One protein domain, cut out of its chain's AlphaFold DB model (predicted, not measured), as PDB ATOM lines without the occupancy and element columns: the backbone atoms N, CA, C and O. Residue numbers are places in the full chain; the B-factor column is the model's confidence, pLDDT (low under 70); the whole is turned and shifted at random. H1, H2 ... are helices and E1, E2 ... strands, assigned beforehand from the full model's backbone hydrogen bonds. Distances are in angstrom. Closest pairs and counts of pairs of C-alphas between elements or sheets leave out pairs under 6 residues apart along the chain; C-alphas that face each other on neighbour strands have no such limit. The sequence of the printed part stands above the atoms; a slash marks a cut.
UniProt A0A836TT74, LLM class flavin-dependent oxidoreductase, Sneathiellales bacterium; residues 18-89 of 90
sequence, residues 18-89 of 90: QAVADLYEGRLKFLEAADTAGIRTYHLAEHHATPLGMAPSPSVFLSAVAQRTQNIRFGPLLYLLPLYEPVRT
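Overview. This is residues 18 to 89 of the 90 residues of the protein "LLM class flavin-dependent oxidoreductase" of Sneathiellales bacterium (UniProt A0A836TT74). A small parallel pair of strands, E1 and E2, has the helix H2 packed over it, and the longer helix H1 crosses to H2 at a steep angle, meeting it with residues 28 to 32 while its first turns reach away. From the end of E1 the loop of residues 45 to 57 swings out and folds back to H2, and at the far end of the domain a tail sticks out with residues 82 to 88, of which 86 to 88 belong to H3. The printed part has 72 residues, with three named helices and two named strands in the order H1, E1, H2, E2, H3; the sheet has the order E1, E2, and the class is mostly helix. The whole is compact, with a radius of gyration of the C-alphas of 12.8 A and spans of 36 by 29 by 16 A.

Along the chain. H1, residues 20 to 36, begins with C-alpha 20 at (16.298, -153.907, 166.564) and is 24.7 A from first to last C-alpha. E1, residues 41 to 44, measures 10.1 A. H2, residues 58 to 68, begins with C-alpha 58 at (12.027, -140.028, 172.261) and measures 15.7 A. E2, residues 73 to 76, measures 10.8 A. H3, residues 86 to 89, measures 5.4 A and ends with C-alpha 89 at (10.193, -132.477, 179.598).

Arrangement. E1 and E2 are parallel neighbours, with 19 degrees between their directions; N 42 and O 73 are 2.8 A apart and N 44 and O 75 3.0 A, both within hydrogen-bond range. E1, H2 and E2 form a strand-helix-strand unit, two parallel neighbour strands with a helix between them in the chain, and its crossover is right-handed. The closest C-alphas of H2 and E2 are those of Pro 58 and Pro 76, 6.0 A apart. H1 touches H2 with residues 28 to 32 alone; the closest C-alphas, of Glu 32 and Arg 68, are 6.1 A apart, and the two helices run the same way at a steep tilt of 54 degrees. H1 and E1 are near each other, with 5 pairs of C-alphas within 10 A. H3 is apart from H1, H2 and E1. Every O i to N i+4 pair is within hydrogen-bond range in H1, and 6 of 7 are in H2; H3 is too short for such a pair.

Size, cuts and confidence. The two C-alphas farthest apart, those of Ala 37 and Glu 85, are 36.2 A from each other. The printed part, residues 18 to 89, has no cut. The link from E1 to H2, 13 residues, is long; those from H1 to E1 and from H2 to E2 are tight, and that from E2 to H3 is short. The mean pLDDT of the printed part is 96.3, and no printed residue is under 70.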
ATOM      1  N   GLN A  18      13.287-157.827 161.169       93.06
ATOM      2  CA  GLN A  18      14.407-156.917 161.388       93.06
ATOM      3  C   GLN A  18      14.915-156.971 162.834       93.06
ATOM      4  O   GLN A  18      14.140-156.852 163.798       93.06
ATOM      5  N   ALA A  19      16.235-157.108 162.990       95.00
ATOM      6  CA  ALA A  19      16.884-156.934 164.282       95.00
ATOM      7  C   ALA A  19      16.780-155.468 164.726       95.00
ATOM      8  O   ALA A  19      16.917-154.537 163.933       95.00
ATOM      9  N   VAL A  20      16.539-155.252 166.017       93.50
ATOM     10  CA  VAL A  20      16.298-153.907 166.564       93.50
ATOM     11  C   VAL A  20      17.518-152.991 166.389       93.50
ATOM     12  O   VAL A  20      17.356-151.813 166.089       93.50
ATOM     13  N   ALA A  21      18.734-153.530 166.510       95.75
ATOM     14  CA  ALA A  21      19.960-152.768 166.277       95.75
ATOM     15  C   ALA A  21      20.041-152.233 164.834       95.75
ATOM     16  O   ALA A  21      20.330-151.054 164.631       95.75
ATOM     17  N   ASP A  22      19.697-153.067 163.848       97.06
ATOM     18  CA  ASP A  22      19.711-152.685 162.433       97.06
ATOM     19  C   ASP A  22      18.647-151.632 162.109       97.06
ATOM     20  O   ASP A  22      18.852-150.787 161.239       97.06
ATOM     21  N   LEU A  23      17.504-151.663 162.806       96.50
ATOM     22  CA  LEU A  23      16.488-150.616 162.698       96.50
ATOM     23  C   LEU A  23      17.044-149.259 163.144       96.50
ATOM     24  O   LEU A  23      16.902-148.282 162.410       96.50
ATOM     25  N   TYR A  24      17.677-149.197 164.320       97.31
ATOM     26  CA  TYR A  24      18.227-147.945 164.838       97.31
ATOM     27  C   TYR A  24      19.355-147.406 163.961       97.31
ATOM     28  O   TYR A  24      19.283-146.257 163.535       97.31
ATOM     29  N   GLU A  25      20.360-148.226 163.642       98.06
ATOM     30  CA  GLU A  25      21.484-147.781 162.808       98.06
ATOM     31  C   GLU A  25      21.009-147.402 161.400       98.06
ATOM     32  O   GLU A  25      21.418-146.378 160.857       98.06
ATOM     33  N   GLY A  26      20.086-148.179 160.823       97.94
ATOM     34  CA  GLY A  26      19.479-147.858 159.535       97.94
ATOM     35  C   GLY A  26      18.734-146.524 159.555       97.94
ATOM     36  O   GLY A  26      18.850-145.743 158.610       97.94
ATOM     37  N   ARG A  27      18.005-146.220 160.639       98.00
ATOM     38  CA  ARG A  27      17.323-144.929 160.769       98.00
ATOM     39  C   ARG A  27      18.300-143.775 160.969       98.00
ATOM     40  O   ARG A  27      18.099-142.735 160.353       98.00
ATOM     41  N   LEU A  28      19.355-143.948 161.764       98.69
ATOM     42  CA  LEU A  28      20.381-142.916 161.947       98.69
ATOM     43  C   LEU A  28      21.066-142.573 160.617       98.69
ATOM     44  O   LEU A  28      21.106-141.403 160.255       98.69
ATOM     45  N   LYS A  29      21.471-143.577 159.827       98.75
ATOM     46  CA  LYS A  29      22.028-143.363 158.477       98.75
ATOM     47  C   LYS A  29      21.056-142.664 157.528       98.75
ATOM     48  O   LYS A  29      21.453-141.815 156.736       98.75
ATOM     49  N   PHE A  30      19.772-143.012 157.597       98.56
ATOM     50  CA  PHE A  30      18.746-142.314 156.826       98.56
ATOM     51  C   PHE A  30      18.655-140.831 157.215       98.56
ATOM     52  O   PHE A  30      18.522-139.983 156.337       98.56
ATOM     53  N   LEU A  31      18.767-140.505 158.506       98.75
ATOM     54  CA  LEU A  31      18.729-139.123 158.982       98.75
ATOM     55  C   LEU A  31      20.008-138.339 158.658       98.75
ATOM     56  O   LEU A  31      19.895-137.165 158.322       98.75
ATOM     57  N   GLU A  32      21.185-138.971 158.655       98.88
ATOM     58  CA  GLU A  32      22.425-138.382 158.110       98.88
ATOM     59  C   GLU A  32      22.247-137.974 156.634       98.88
ATOM     60  O   GLU A  32      22.608-136.870 156.215       98.88
ATOM     61  N   ALA A  33      21.634-138.855 155.834       98.75
ATOM     62  CA  ALA A  33      21.349-138.580 154.430       98.75
ATOM     63  C   ALA A  33      20.278-137.489 154.260       98.75
ATOM     64  O   ALA A  33      20.431-136.614 153.411       98.75
ATOM     65  N   ALA A  34      19.215-137.512 155.072       98.62
ATOM     66  CA  ALA A  34      18.164-136.496 155.054       98.62
ATOM     67  C   ALA A  34      18.705-135.103 155.420       98.62
ATOM     68  O   ALA A  34      18.343-134.118 154.778       98.62
ATOM     69  N   ASP A  35      19.599-135.035 156.408       98.62
ATOM     70  CA  ASP A  35      20.308-133.818 156.799       98.62
ATOM     71  C   ASP A  35      21.146-133.259 155.641       98.62
ATOM     72  O   ASP A  35      20.997-132.098 155.259       98.62
ATOM     73  N   THR A  36      21.949-134.116 155.004       98.38
ATOM     74  CA  THR A  36      22.765-133.749 153.831       98.38
ATOM     75  C   THR A  36      21.905-133.316 152.636       98.38
ATOM     76  O   THR A  36      22.300-132.445 151.863       98.38
ATOM     77  N   ALA A  37      20.709-133.890 152.489       97.75
ATOM     78  CA  ALA A  37      19.754-133.554 151.435       97.75
ATOM     79  C   ALA A  37      18.956-132.262 151.704       97.75
ATOM     80  O   ALA A  37      18.136-131.874 150.871       97.75
ATOM     81  N   GLY A  38      19.168-131.595 152.842       97.25
ATOM     82  CA  GLY A  38      18.498-130.338 153.175       97.25
ATOM     83  C   GLY A  38      17.064-130.500 153.688       97.25
ATOM     84  O   GLY A  38      16.280-129.552 153.615       97.25
ATOM     85  N   ILE A  39      16.694-131.676 154.215       98.12
ATOM     86  CA  ILE A  39      15.418-131.830 154.924       98.12
ATOM     87  C   ILE A  39      15.420-130.930 156.160       98.12
ATOM     88  O   ILE A  39      16.349-130.921 156.964       98.12
ATOM     89  N   ARG A  40      14.336-130.173 156.325       97.94
ATOM     90  CA  ARG A  40      14.243-129.117 157.330       97.94
ATOM     91  C   ARG A  40      14.038-129.661 158.737       97.94
ATOM     92  O   ARG A  40      14.629-129.146 159.689       97.94
ATOM     93  N   THR A  41      13.129-130.629 158.869       98.25
ATOM     94  CA  THR A  41      12.676-131.142 160.165       98.25
ATOM     95  C   THR A  41      12.503-132.656 160.186       98.25
ATOM     96  O   THR A  41      12.101-133.258 159.190       98.25
ATOM     97  N   TYR A  42      12.748-133.253 161.347       98.69
ATOM     98  CA  TYR A  42      12.445-134.638 161.678       98.69
ATOM     99  C   TYR A  42      11.649-134.703 162.986       98.69
ATOM    100  O   TYR A  42      12.118-134.268 164.034       98.69
ATOM    101  N   HIS A  43      10.447-135.260 162.928       98.56
ATOM    102  CA  HIS A  43       9.570-135.413 164.081       98.56
ATOM    103  C   HIS A  43       9.357-136.887 164.401       98.56
ATOM    104  O   HIS A  43       8.987-137.662 163.520       98.56
ATOM    105  N   LEU A  44       9.554-137.252 165.668       98.38
ATOM    106  CA  LEU A  44       9.414-138.625 166.151       98.38
ATOM    107  C   LEU A  44       8.171-138.781 167.035       98.38
ATOM    108  O   LEU A  44       8.048-138.097 168.050       98.38
ATOM    109  N   ALA A  45       7.283-139.707 166.682       97.56
ATOM    110  CA  ALA A  45       6.147-140.094 167.509       97.56
ATOM    111  C   ALA A  45       6.582-140.923 168.729       97.56
ATOM    112  O   ALA A  45       7.483-141.760 168.641       97.56
ATOM    113  N   GLU A  46       5.900-140.731 169.858       97.44
ATOM    114  CA  GLU A  46       6.080-141.550 171.057       97.44
ATOM    115  C   GLU A  46       5.018-142.655 171.118       97.44
ATOM    116  O   GLU A  46       3.816-142.384 171.172       97.44
ATOM    117  N   HIS A  47       5.468-143.910 171.162       96.88
ATOM    118  CA  HIS A  47       4.609-145.078 171.337       96.88
ATOM    119  C   HIS A  47       5.176-146.021 172.394       96.88
ATOM    120  O   HIS A  47       6.381-146.248 172.468       96.88
ATOM    121  N   HIS A  48       4.279-146.624 173.173       95.88
ATOM    122  CA  HIS A  48       4.604-147.616 174.197       95.88
ATOM    123  C   HIS A  48       3.878-148.922 173.902       95.88
ATOM    124  O   HIS A  48       2.744-148.903 173.432       95.88
ATOM    125  N   ALA A  49       4.521-150.054 174.199       93.44
ATOM    126  CA  ALA A  49       3.928-151.394 174.118       93.44
ATOM    127  C   ALA A  49       3.308-151.783 172.753       93.44
ATOM    128  O   ALA A  49       2.446-152.658 172.690       93.44
ATOM    129  N   THR A  50       3.758-151.180 171.647       92.00
ATOM    130  CA  THR A  50       3.324-151.542 170.287       92.00
ATOM    131  C   THR A  50       4.529-151.658 169.346       92.00
ATOM    132  O   THR A  50       5.545-151.010 169.588       92.00
ATOM    133  N   PRO A  51       4.448-152.443 168.255       87.19
ATOM    134  CA  PRO A  51       5.512-152.500 167.249       87.19
ATOM    135  C   PRO A  51       5.582-151.249 166.355       87.19
ATOM    136  O   PRO A  51       6.524-151.126 165.572       87.19
ATOM    137  N   LEU A  52       4.606-150.334 166.467       90.25
ATOM    138  CA  LEU A  52       4.534-149.112 165.663       90.25
ATOM    139  C   LEU A  52       5.655-148.129 165.993       90.25
ATOM    140  O   LEU A  52       6.050-147.379 165.112       90.25
ATOM    141  N   GLY A  53       6.202-148.160 167.213       92.81
ATOM    142  CA  GLY A  53       7.357-147.340 167.545       92.81
ATOM    143  C   GLY A  53       8.317-147.993 168.517       92.81
ATOM    144  O   GLY A  53       7.926-148.533 169.549       92.81
ATOM    145  N   MET A  54       9.599-147.928 168.164       95.50
ATOM    146  CA  MET A  54      10.682-148.513 168.951       95.50
ATOM    147  C   MET A  54      11.416-147.503 169.834       95.50
ATOM    148  O   MET A  54      12.296-147.908 170.578       95.50
ATOM    149  N   ALA A  55      11.046-146.219 169.819       95.81
ATOM    150  CA  ALA A  55      11.613-145.194 170.698       95.81
ATOM    151  C   ALA A  55      10.588-144.712 171.750       95.81
ATOM    152  O   ALA A  55      10.104-143.584 171.658       95.81
ATOM    153  N   PRO A  56      10.267-145.529 172.777       94.75
ATOM    154  CA  PRO A  56       9.326-145.149 173.840       94.75
ATOM    155  C   PRO A  56       9.845-144.006 174.727       94.75
ATOM    156  O   PRO A  56       9.098-143.419 175.498       94.75
ATOM    157  N   SER A  57      11.136-143.687 174.636       94.75
ATOM    158  CA  SER A  57      11.738-142.488 175.217       94.75
ATOM    159  C   SER A  57      12.353-141.666 174.082       94.75
ATOM    160  O   SER A  57      13.520-141.893 173.742       94.75
ATOM    161  N   PRO A  58      11.598-140.733 173.469       96.00
ATOM    162  CA  PRO A  58      12.027-140.028 172.261       96.00
ATOM    163  C   PRO A  58      13.395-139.358 172.405       96.00
ATOM    164  O   PRO A  58      14.232-139.452 171.509       96.00
ATOM    165  N   SER A  59      13.665-138.750 173.564       95.62
ATOM    166  CA  SER A  59      14.914-138.029 173.838       95.62
ATOM    167  C   SER A  59      16.152-138.921 173.721       95.62
ATOM    168  O   SER A  59      17.202-138.447 173.298       95.62
ATOM    169  N   VAL A  60      16.044-140.216 174.042       96.25
ATOM    170  CA  VAL A  60      17.171-141.157 173.951       96.25
ATOM    171  C   VAL A  60      17.571-141.359 172.494       96.25
ATOM    172  O   VAL A  60      18.740-141.189 172.152       96.25
ATOM    173  N   PHE A  61      16.612-141.645 171.614       97.81
ATOM    174  CA  PHE A  61      16.898-141.790 170.186       97.81
ATOM    175  C   PHE A  61      17.339-140.459 169.562       97.81
ATOM    176  O   PHE A  61      18.340-140.414 168.851       97.81
ATOM    177  N   LEU A  62      16.655-139.356 169.884       98.12
ATOM    178  CA  LEU A  62      17.002-138.027 169.376       98.12
ATOM    179  C   LEU A  62      18.388-137.555 169.842       98.12
ATOM    180  O   LEU A  62      19.050-136.832 169.105       98.12
ATOM    181  N   SER A  63      18.883-138.010 170.999       98.31
ATOM    182  CA  SER A  63      20.271-137.746 171.409       98.31
ATOM    183  C   SER A  63      21.301-138.384 170.467       98.31
ATOM    184  O   SER A  63      22.357-137.802 170.229       98.31
ATOM    185  N   ALA A  64      20.990-139.546 169.879       98.44
ATOM    186  CA  ALA A  64      21.835-140.180 168.871       98.44
ATOM    187  C   ALA A  64      21.717-139.471 167.513       98.44
ATOM    188  O   ALA A  64      22.726-139.302 166.834       98.44
ATOM    189  N   VAL A  65      20.519-138.992 167.150       98.62
ATOM    190  CA  VAL A  65      20.326-138.129 165.969       98.62
ATOM    191  C   VAL A  65      21.184-136.867 166.086       98.62
ATOM    192  O   VAL A  65      21.915-136.546 165.156       98.62
ATOM    193  N   ALA A  66      21.185-136.219 167.256       98.69
ATOM    194  CA  ALA A  66      21.976-135.017 167.529       98.69
ATOM    195  C   ALA A  66      23.485-135.200 167.296       98.69
ATOM    196  O   ALA A  66      24.166-134.253 166.918       98.69
ATOM    197  N   GLN A  67      24.020-136.403 167.524       98.56
ATOM    198  CA  GLN A  67      25.437-136.702 167.276       98.56
ATOM    199  C   GLN A  67      25.760-136.898 165.791       98.56
ATOM    200  O   GLN A  67      26.926-136.846 165.405       98.56
ATOM    201  N   ARG A  68      24.749-137.194 164.973       98.44
ATOM    202  CA  ARG A  68      24.896-137.714 163.608       98.44
ATOM    203  C   ARG A  68      24.518-136.685 162.543       98.44
ATOM    204  O   ARG A  68      24.931-136.821 161.400       98.44
ATOM    205  N   THR A  69      23.767-135.652 162.911       98.75
ATOM    206  CA  THR A  69      23.300-134.606 161.994       98.75
ATOM    207  C   THR A  69      23.759-133.219 162.436       98.75
ATOM    208  O   THR A  69      24.174-133.030 163.579       98.75
ATOM    209  N   GLN A  70      23.744-132.245 161.523       98.56
ATOM    210  CA  GLN A  70      24.247-130.886 161.758       98.56
ATOM    211  C   GLN A  70      23.213-129.786 161.474       98.56
ATOM    212  O   GLN A  70      23.262-128.742 162.122       98.56
ATOM    213  N   ASN A  71      22.276-129.985 160.537       98.25
ATOM    214  CA  ASN A  71      21.374-128.921 160.064       98.25
ATOM    215  C   ASN A  71      19.887-129.218 160.313       98.25
ATOM    216  O   ASN A  71      19.114-128.308 160.636       98.25
ATOM    217  N   ILE A  72      19.472-130.478 160.160       98.56
ATOM    218  CA  ILE A  72      18.096-130.930 160.349       98.56
ATOM    219  C   ILE A  72      17.664-130.657 161.786       98.56
ATOM    220  O   ILE A  72      18.320-131.048 162.753       98.56
ATOM    221  N   ARG A  73      16.526-129.979 161.944       98.50
ATOM    222  CA  ARG A  73      15.928-129.773 163.265       98.50
ATOM    223  C   ARG A  73      15.115-130.993 163.633       98.50
ATOM    224  O   ARG A  73      14.420-131.539 162.784       98.50
ATOM    225  N   PHE A  74      15.140-131.392 164.891       98.50
ATOM    226  CA  PHE A  74      14.373-132.548 165.314       98.50
ATOM    227  C   PHE A  74      13.724-132.354 166.669       98.50
ATOM    228  O   PHE A  74      14.169-131.551 167.488       98.50
ATOM    229  N   GLY A  75      12.658-133.110 166.889       97.62
ATOM    230  CA  GLY A  75      11.937-133.103 168.144       97.62
ATOM    231  C   GLY A  75      10.902-134.219 168.214       97.62
ATOM    232  O   GLY A  75      10.547-134.819 167.196       97.62
ATOM    233  N   PRO A  76      10.409-134.518 169.417       96.69
ATOM    234  CA  PRO A  76       9.262-135.386 169.571       96.69
ATOM    235  C   PRO A  76       8.004-134.694 169.042       96.69
ATOM    236  O   PRO A  76       7.807-133.491 169.212       96.69
ATOM    237  N   LEU A  77       7.131-135.483 168.435       95.94
ATOM    238  CA  LEU A  77       5.775-135.110 168.061       95.94
ATOM    239  C   LEU A  77       4.876-136.301 168.404       95.94
ATOM    240  O   LEU A  77       4.460-137.061 167.535       95.94
ATOM    241  N   LEU A  78       4.635-136.569 169.682       93.56
ATOM    242  CA  LEU A  78       4.700-135.674 170.849       93.56
ATOM    243  C   LEU A  78       5.375-136.355 172.046       93.56
ATOM    244  O   LEU A  78       5.626-137.552 171.992       93.56
ATOM    245  N   TYR A  79       5.612-135.608 173.129       95.75
ATOM    246  CA  TYR A  79       5.709-136.227 174.452       95.75
ATOM    247  C   TYR A  79       4.308-136.516 174.983       95.75
ATOM    248  O   TYR A  79       3.461-135.617 175.011       95.75
ATOM    249  N   LEU A  80       4.064-137.738 175.444       95.81
ATOM    250  CA  LEU A  80       2.807-138.127 176.082       95.81
ATOM    251  C   LEU A  80       2.711-137.500 177.478       95.81
ATOM    252  O   LEU A  80       2.933-138.180 178.472       95.81
ATOM    253  N   LEU A  81       2.375-136.206 177.559       95.12
ATOM    254  CA  LEU A  81       2.430-135.396 178.788       95.12
ATOM    255  C   LEU A  81       1.864-136.066 180.059       95.12
ATOM    256  O   LEU A  81       2.498-135.922 181.099       95.12
ATOM    257  N   PRO A  82       0.757-136.840 180.028       96.06
ATOM    258  CA  PRO A  82       0.271-137.548 181.218       96.06
ATOM    259  C   PRO A  82       1.247-138.582 181.813       96.06
ATOM    260  O   PRO A  82       1.030-139.038 182.932       96.06
ATOM    261  N   LEU A  83       2.285-138.983 181.073       95.12
ATOM    262  CA  LEU A  83       3.304-139.951 181.489       95.12
ATOM    263  C   LEU A  83       4.574-139.298 182.058       95.12
ATOM    264  O   LEU A  83       5.474-140.016 182.495       95.12
ATOM    265  N   TYR A  84       4.674-137.965 182.052       94.44
ATOM    266  CA  TYR A  84       5.890-137.250 182.434       94.44
ATOM    267  C   TYR A  84       5.657-136.250 183.562       94.44
ATOM    268  O   TYR A  84       4.600-135.638 183.679       94.44
ATOM    269  N   GLU A  85       6.711-136.032 184.349       95.50
ATOM    270  CA  GLU A  85       6.798-134.861 185.215       95.50
ATOM    271  C   GLU A  85       7.137-133.625 184.360       95.50
ATOM    272  O   GLU A  85       8.172-133.664 183.683       95.50
ATOM    273  N   PRO A  86       6.338-132.535 184.371       92.00
ATOM    274  CA  PRO A  86       6.520-131.405 183.457       92.00
ATOM    275  C   PRO A  86       7.928-130.800 183.443       92.00
ATOM    276  O   PRO A  86       8.455-130.503 182.371       92.00
ATOM    277  N   VAL A  87       8.585-130.685 184.604       93.81
ATOM    278  CA  VAL A  87       9.962-130.159 184.692       93.81
ATOM    279  C   VAL A  87      10.996-131.058 184.003       93.81
ATOM    280  O   VAL A  87      12.070-130.595 183.641       93.81
ATOM    281  N   ARG A  88      10.698-132.346 183.797       89.50
ATOM    282  CA  ARG A  88      11.603-133.281 183.108       89.50
ATOM    283  C   ARG A  88      11.475-133.245 181.585       89.50
ATOM    284  O   ARG A  88      12.291-133.871 180.917       89.50
ATOM    285  N   THR A  89      10.459-132.570 181.049       80.12
ATOM    286  CA  THR A  89      10.193-132.477 179.598       80.12
ATOM    287  C   THR A  89      10.644-131.163 178.962       80.12
ATOM    288  O   THR A  89      10.375-130.945 177.781       80.12
TER     289      THR A  89